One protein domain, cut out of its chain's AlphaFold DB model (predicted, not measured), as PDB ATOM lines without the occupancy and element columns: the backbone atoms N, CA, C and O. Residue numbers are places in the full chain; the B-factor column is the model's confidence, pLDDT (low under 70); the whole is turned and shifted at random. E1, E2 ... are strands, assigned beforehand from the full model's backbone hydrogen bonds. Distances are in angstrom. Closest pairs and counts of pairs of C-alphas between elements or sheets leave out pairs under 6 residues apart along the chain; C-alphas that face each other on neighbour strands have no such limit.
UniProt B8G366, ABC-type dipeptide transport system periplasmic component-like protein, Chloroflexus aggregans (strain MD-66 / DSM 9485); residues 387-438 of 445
ATOM      1  N   THR A 387      85.632 138.506  64.450       90.06
ATOM      2  CA  THR A 387      84.760 139.505  65.081       90.06
ATOM      3  C   THR A 387      84.807 139.338  66.587       90.06
ATOM      4  O   THR A 387      84.876 138.216  67.079       90.06
ATOM      5  N   ASN A 388      84.779 140.451  67.317       86.69
ATOM      6  CA  ASN A 388      84.695 140.451  68.772       86.69
ATOM      7  C   ASN A 388      83.410 141.173  69.190       86.69
ATOM      8  O   ASN A 388      83.347 142.403  69.134       86.69
ATOM      9  N   ALA A 389      82.373 140.410  69.532       89.25
ATOM     10  CA  ALA A 389      81.042 140.934  69.821       89.25
ATOM     11  C   ALA A 389      80.704 140.828  71.311       89.25
ATOM     12  O   ALA A 389      81.064 139.853  71.968       89.25
ATOM     13  N   ASP A 390      79.966 141.811  71.828       92.88
ATOM     14  CA  ASP A 390      79.315 141.685  73.130       92.88
ATOM     15  C   ASP A 390      78.085 140.799  72.971       92.88
ATOM     16  O   ASP A 390      77.170 141.128  72.211       92.88
ATOM     17  N   VAL A 391      78.047 139.699  73.713       94.12
ATOM     18  CA  VAL A 391      76.893 138.804  73.766       94.12
ATOM     19  C   VAL A 391      76.333 138.770  75.176       94.12
ATOM     20  O   VAL A 391      77.079 138.752  76.154       94.12
ATOM     21  N   GLU A 392      75.008 138.787  75.292       96.19
ATOM     22  CA  GLU A 392      74.346 138.523  76.566       96.19
ATOM     23  C   GLU A 392      74.330 137.018  76.811       96.19
ATOM     24  O   GLU A 392      73.742 136.267  76.031       96.19
ATOM     25  N   VAL A 393      74.963 136.592  77.900       95.88
ATOM     26  CA  VAL A 393      74.900 135.217  78.396       95.88
ATOM     27  C   VAL A 393      74.008 135.159  79.631       95.88
ATOM     28  O   VAL A 393      73.910 136.120  80.403       95.88
ATOM     29  N   LYS A 394      73.334 134.029  79.813       96.12
ATOM     30  CA  LYS A 394      72.413 133.768  80.927       96.12
ATOM     31  C   LYS A 394      72.770 132.466  81.634       96.12
ATOM     32  O   LYS A 394      73.547 131.660  81.127       96.12
ATOM     33  N   GLU A 395      72.168 132.256  82.801       96.94
ATOM     34  CA  GLU A 395      72.312 131.014  83.560       96.94
ATOM     35  C   GLU A 395      72.065 129.781  82.668       96.94
ATOM     36  O   GLU A 395      71.066 129.704  81.945       96.94
ATOM     37  N   GLY A 396      72.996 128.829  82.716       95.75
ATOM     38  CA  GLY A 396      73.004 127.608  81.916       95.75
ATOM     39  C   GLY A 396      73.768 127.689  80.590       95.75
ATOM     40  O   GLY A 396      74.092 126.632  80.047       95.75
ATOM     41  N   ASP A 397      74.095 128.880  80.074       96.88
ATOM     42  CA  ASP A 397      74.944 129.004  78.881       96.88
ATOM     43  C   ASP A 397      76.368 128.518  79.185       96.88
ATOM     44  O   ASP A 397      76.877 128.714  80.288       96.88
ATOM     45  N   ILE A 398      77.030 127.883  78.214       96.06
ATOM     46  CA  ILE A 398      78.420 127.441  78.388       96.06
ATOM     47  C   ILE A 398      79.355 128.636  78.212       96.06
ATOM     48  O   ILE A 398      79.388 129.253  77.148       96.06
ATOM     49  N   VAL A 399      80.134 128.925  79.250       94.50
ATOM     50  CA  VAL A 399      81.110 130.016  79.299       94.50
ATOM     51  C   VAL A 399      82.481 129.477  79.692       94.50
ATOM     52  O   VAL A 399      82.584 128.414  80.302       94.50
ATOM     53  N   TRP A 400      83.537 130.218  79.365       91.69
ATOM     54  CA  TRP A 400      84.855 129.979  79.949       91.69
ATOM     55  C   TRP A 400      84.938 130.706  81.294       91.69
ATOM     56  O   TRP A 400      84.738 131.923  81.342       91.69
ATOM     57  N   ASN A 401      85.189 129.968  82.375       91.25
ATOM     58  CA  ASN A 401      85.464 130.563  83.684       91.25
ATOM     59  C   ASN A 401      86.911 131.093  83.759       91.25
ATOM     60  O   ASN A 401      87.711 130.928  82.834       91.25
ATOM     61  N   THR A 402      87.256 131.733  84.873       90.31
ATOM     62  CA  THR A 402      88.609 132.257  85.139       90.31
ATOM     63  C   THR A 402      89.695 131.185  85.245       90.31
ATOM     64  O   THR A 402      90.865 131.504  85.041       90.31
ATOM     65  N   ASP A 403      89.325 129.926  85.487       87.31
ATOM     66  CA  ASP A 403      90.241 128.778  85.502       87.31
ATOM     67  C   ASP A 403      90.530 128.229  84.091       87.31
ATOM     68  O   ASP A 403      91.340 127.315  83.921       87.31
ATOM     69  N   GLY A 404      89.897 128.794  83.057       85.75
ATOM     70  CA  GLY A 404      90.057 128.344  81.678       85.75
ATOM     71  C   GLY A 404      89.318 127.039  81.395       85.75
ATOM     72  O   GLY A 404      89.768 126.250  80.569       85.75
ATOM     73  N   GLU A 405      88.183 126.813  82.056       91.12
ATOM     74  CA  GLU A 405      87.307 125.656  81.871       91.12
ATOM     75  C   GLU A 405      85.964 126.063  81.252       91.12
ATOM     76  O   GLU A 405      85.385 127.097  81.592       91.12
ATOM     77  N   ALA A 406      85.441 125.227  80.351       94.75
ATOM     78  CA  ALA A 406      84.117 125.414  79.767       94.75
ATOM     79  C   ALA A 406      83.045 124.868  80.725       94.75
ATOM     80  O   ALA A 406      82.887 123.651  80.860       94.75
ATOM     81  N   VAL A 407      82.299 125.759  81.376       96.19
ATOM     82  CA  VAL A 407      81.311 125.418  82.411       96.19
ATOM     83  C   VAL A 407      79.951 126.059  82.126       96.19
ATOM     84  O   VAL A 407      79.893 127.126  81.511       96.19
ATOM     85  N   PRO A 408      78.832 125.454  82.566       97.06
ATOM     86  CA  PRO A 408      77.548 126.145  82.584       97.06
ATOM     87  C   PRO A 408      77.621 127.351  83.524       97.06
ATOM     88  O   PRO A 408      78.022 127.211  84.681       97.06
ATOM     89  N   LEU A 409      77.205 128.524  83.052       97.00
ATOM     90  CA  LEU A 409      77.124 129.724  83.873       97.00
ATOM     91  C   LEU A 409      76.099 129.502  84.989       97.00
ATOM     92  O   LEU A 409      74.923 129.264  84.720       97.00
ATOM     93  N   ALA A 410      76.541 129.572  86.240       96.75
ATOM     94  CA  ALA A 410      75.711 129.342  87.416       96.75
ATOM     95  C   ALA A 410      76.176 130.234  88.578       96.75
ATOM     96  O   ALA A 410      77.321 130.699  88.562       96.75
ATOM     97  N   PRO A 411      75.319 130.502  89.582       97.06
ATOM     98  CA  PRO A 411      75.712 131.294  90.741       97.06
ATOM     99  C   PRO A 411      76.984 130.735  91.398       97.06
ATOM    100  O   PRO A 411      77.052 129.546  91.708       97.06
ATOM    101  N   GLY A 412      77.990 131.585  91.602       94.69
ATOM    102  CA  GLY A 412      79.298 131.194  92.140       94.69
ATOM    103  C   GLY A 412      80.389 130.946  91.093       94.69
ATOM    104  O   GLY A 412      81.548 130.841  91.478       94.69
ATOM    105  N   VAL A 413      80.061 130.889  89.796       95.56
ATOM    106  CA  VAL A 413      81.070 130.799  88.725       95.56
ATOM    107  C   VAL A 413      81.748 132.156  88.544       95.56
ATOM    108  O   VAL A 413      81.076 133.169  88.338       95.56
ATOM    109  N   GLU A 414      83.076 132.177  88.604       96.31
ATOM    110  CA  GLU A 414      83.872 133.363  88.288       96.31
ATOM    111  C   GLU A 414      84.096 133.485  86.778       96.31
ATOM    112  O   GLU A 414      84.516 132.540  86.110       96.31
ATOM    113  N   ILE A 415      83.792 134.660  86.233       94.56
ATOM    114  CA  ILE A 415      83.879 134.961  84.802       94.56
ATOM    115  C   ILE A 415      84.523 136.325  84.574       94.56
ATOM    116  O   ILE A 415      84.558 137.163  85.475       94.56
ATOM    117  N   VAL A 416      84.969 136.564  83.341       91.44
ATOM    118  CA  VAL A 416      85.401 137.884  82.867       91.44
ATOM    119  C   VAL A 416      84.292 138.500  82.010       91.44
ATOM    120  O   VAL A 416      83.846 137.896  81.033       91.44
ATOM    121  N   THR A 417      83.818 139.690  82.377       91.00
ATOM    122  CA  THR A 417      82.771 140.411  81.638       91.00
ATOM    123  C   THR A 417      83.290 140.970  80.313       91.00
ATOM    124  O   THR A 417      84.489 140.975  80.034       91.00
ATOM    125  N   ALA A 418      82.385 141.491  79.480       89.19
ATOM    126  CA  ALA A 418      82.752 142.177  78.244       89.19
ATOM    127  C   ALA A 418      83.685 143.380  78.483       89.19
ATOM    128  O   ALA A 418      84.501 143.701  77.620       89.19
ATOM    129  N   ASP A 419      83.605 144.002  79.659       85.19
ATOM    130  CA  ASP A 419      84.450 145.130  80.059       85.19
ATOM    131  C   ASP A 419      85.801 144.682  80.655       85.19
ATOM    132  O   ASP A 419      86.631 145.516  81.013       85.19
ATOM    133  N   GLY A 420      86.051 143.369  80.734       81.31
ATOM    134  CA  GLY A 420      87.290 142.799  81.267       81.31
ATOM    135  C   GLY A 420      87.318 142.666  82.792       81.31
ATOM    136  O   GLY A 420      88.374 142.385  83.355       81.31
ATOM    137  N   GLU A 421      86.186 142.860  83.474       86.50
ATOM    138  CA  GLU A 421      86.096 142.734  84.931       86.50
ATOM    139  C   GLU A 421      85.884 141.277  85.347       86.50
ATOM    140  O   GLU A 421      85.017 140.590  84.805       86.50
ATOM    141  N   THR A 422      86.630 140.812  86.348       91.62
ATOM    142  CA  THR A 422      86.357 139.521  86.987       91.62
ATOM    143  C   THR A 422      85.214 139.669  87.982       91.62
ATOM    144  O   THR A 422      85.311 140.449  88.930       91.62
ATOM    145  N   ILE A 423      84.147 138.896  87.793       94.31
ATOM    146  CA  ILE A 423      83.002 138.864  88.703       94.31
ATOM    147  C   ILE A 423      82.648 137.429  89.079       94.31
ATOM    148  O   ILE A 423      82.775 136.515  88.268       94.31
ATOM    149  N   THR A 424      82.113 137.241  90.283       96.56
ATOM    150  CA  THR A 424      81.401 136.014  90.648       96.56
ATOM    151  C   THR A 424      79.943 136.157  90.221       96.56
ATOM    152  O   THR A 424      79.202 136.958  90.801       96.56
ATOM    153  N   TYR A 425      79.519 135.404  89.207       96.00
ATOM    154  CA  TYR A 425      78.150 135.458  88.702       96.00
ATOM    155  C   TYR A 425      77.145 135.094  89.803       96.00
ATOM    156  O   TYR A 425      77.366 134.169  90.582       96.00
ATOM    157  N   GLN A 426      76.038 135.839  89.882       95.69
ATOM    158  CA  GLN A 426      75.004 135.653  90.909       95.69
ATOM    159  C   GLN A 426      73.664 135.232  90.306       95.69
ATOM    160  O   GLN A 426      73.064 134.274  90.769       95.69
ATOM    161  N   SER A 427      73.160 135.971  89.313       93.62
ATOM    162  CA  SER A 427      71.917 135.682  88.580       93.62
ATOM    163  C   SER A 427      71.751 136.672  87.417       93.62
ATOM    164  O   SER A 427      72.482 137.660  87.335       93.62
ATOM    165  N   GLY A 428      70.765 136.447  86.541       93.44
ATOM    166  CA  GLY A 428      70.398 137.379  85.466       93.44
ATOM    167  C   GLY A 428      71.201 137.189  84.178       93.44
ATOM    168  O   GLY A 428      71.654 136.087  83.876       93.44
ATOM    169  N   THR A 429      71.349 138.251  83.392       95.31
ATOM    170  CA  THR A 429      72.212 138.256  82.205       95.31
ATOM    171  C   THR A 429      73.484 139.044  82.475       95.31
ATOM    172  O   THR A 429      73.489 140.008  83.241       95.31
ATOM    173  N   VAL A 430      74.570 138.639  81.830       95.50
ATOM    174  CA  VAL A 430      75.845 139.360  81.840       95.50
ATOM    175  C   VAL A 430      76.361 139.453  80.414       95.50
ATOM    176  O   VAL A 430      76.147 138.552  79.606       95.50
ATOM    177  N   LYS A 431      77.011 140.565  80.077       96.12
ATOM    178  CA  LYS A 431      77.673 140.706  78.783       96.12
ATOM    179  C   LYS A 431      79.057 140.086  78.850       96.12
ATOM    180  O   LYS A 431      79.823 140.404  79.757       96.12
ATOM    181  N   MET A 432      79.385 139.253  77.874       93.38
ATOM    182  CA  MET A 432      80.716 138.680  77.685       93.38
ATOM    183  C   MET A 432      81.189 138.926  76.253       93.38
ATOM    184  O   MET A 432      80.373 139.097  75.345       93.38
ATOM    185  N   LYS A 433      82.509 138.954  76.046       89.38
ATOM    186  CA  LYS A 433      83.085 138.985  74.698       89.38
ATOM    187  C   LYS A 433      82.978 137.606  74.051       89.38
ATOM    188  O   LYS A 433      83.376 136.607  74.645       89.38
ATOM    189  N   GLN A 434      82.502 137.565  72.812       88.81
ATOM    190  CA  GLN A 434      82.571 136.399  71.942       88.81
ATOM    191  C   GLN A 434      83.473 136.711  70.748       88.81
ATOM    192  O   GLN A 434      83.124 137.524  69.888       88.81
ATOM    193  N   LEU A 435      84.615 136.023  70.683       89.38
ATOM    194  CA  LEU A 435      85.462 135.989  69.496       89.38
ATOM    195  C   LEU A 435      84.917 134.936  68.523       89.38
ATOM    196  O   LEU A 435      84.864 133.753  68.854       89.38
ATOM    197  N   THR A 436      84.541 135.358  67.319       89.25
ATOM    198  CA  THR A 436      84.205 134.452  66.212       89.25
ATOM    199  C   THR A 436      85.271 134.575  65.141       89.25
ATOM    200  O   THR A 436      85.540 135.685  64.689       89.25
ATOM    201  N   VAL A 437      85.852 133.449  64.728       88.50
ATOM    202  CA  VAL A 437      86.902 133.374  63.704       88.50
ATOM    203  C   VAL A 437      86.430 132.464  62.572       88.50
ATOM    204  O   VAL A 437      85.887 131.391  62.821       88.50
ATOM    205  N   THR A 438      86.609 132.908  61.331       82.75
ATOM    206  CA  THR A 438      86.310 132.165  60.107       82.75
ATOM    207  C   THR A 438      87.607 131.950  59.339       82.75
ATOM    208  O   THR A 438      88.041 132.830  58.597       82.75
TER     209      THR A 438
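Overview. This is residues 387 to 438 of the 445 residues of the protein "ABC-type dipeptide transport system periplasmic component-like protein" of Chloroflexus aggregans (strain MD-66 / DSM 9485) (UniProt B8G366). A long two-stranded ribbon is made of the first and last strands, E1 and E6, with two short hairpins, E2 with E3 and E4 with E5, gathered toward the end of the ribbon away from Thr 387 and Thr 438. The ribbon makes much of the length. The printed part has 52 residues and six named strands, E1 to E6 in that order, with no named helix; the class is all strand, in three antiparallel sheets of two strands. The whole is compact, with a radius of gyration of the C-alphas of 10.4 A, yet elongated, spanning 32 by 19 by 19 A.

Along the chain. E6, residues 429 to 437, is 24.1 A long and ends at C-alpha 437 (86.902, 133.374, 63.704). E1, residues 387 to 394, is 20.9 A long and begins at C-alpha 387 (84.760, 139.505, 65.081). The short strands are E2, residues 398 to 400, E3, residues 406 to 408, E4, residues 414 to 416, and E5, residues 422 to 424.

Arrangement. E1 and E6 are antiparallel at 147 degrees, with N 389 and O 434 3.0 A apart, within hydrogen-bond range. The hairpin E2 and E3, at 135 degrees, has N 399 and O 407 at 2.9 A. The hairpin E4 and E5, at 148 degrees, has N 415 and O 423 at 2.9 A. The closest C-alphas of E4 and E6, Val 416 and Met 432, are 7.0 A apart, as are those of E2 and E4, Trp 400 and Ile 415. E1 and E2 are only just apart, at 8.2 A; E3 and E5 are apart.

Size, cuts and confidence. The C-alphas of Gln 426 and Thr 438, the two farthest apart, are separated by 33.0 A. The printed part has no cut, and its five links are tight. Mean pLDDT of the printed part is 92.6, and no printed residue is under 70.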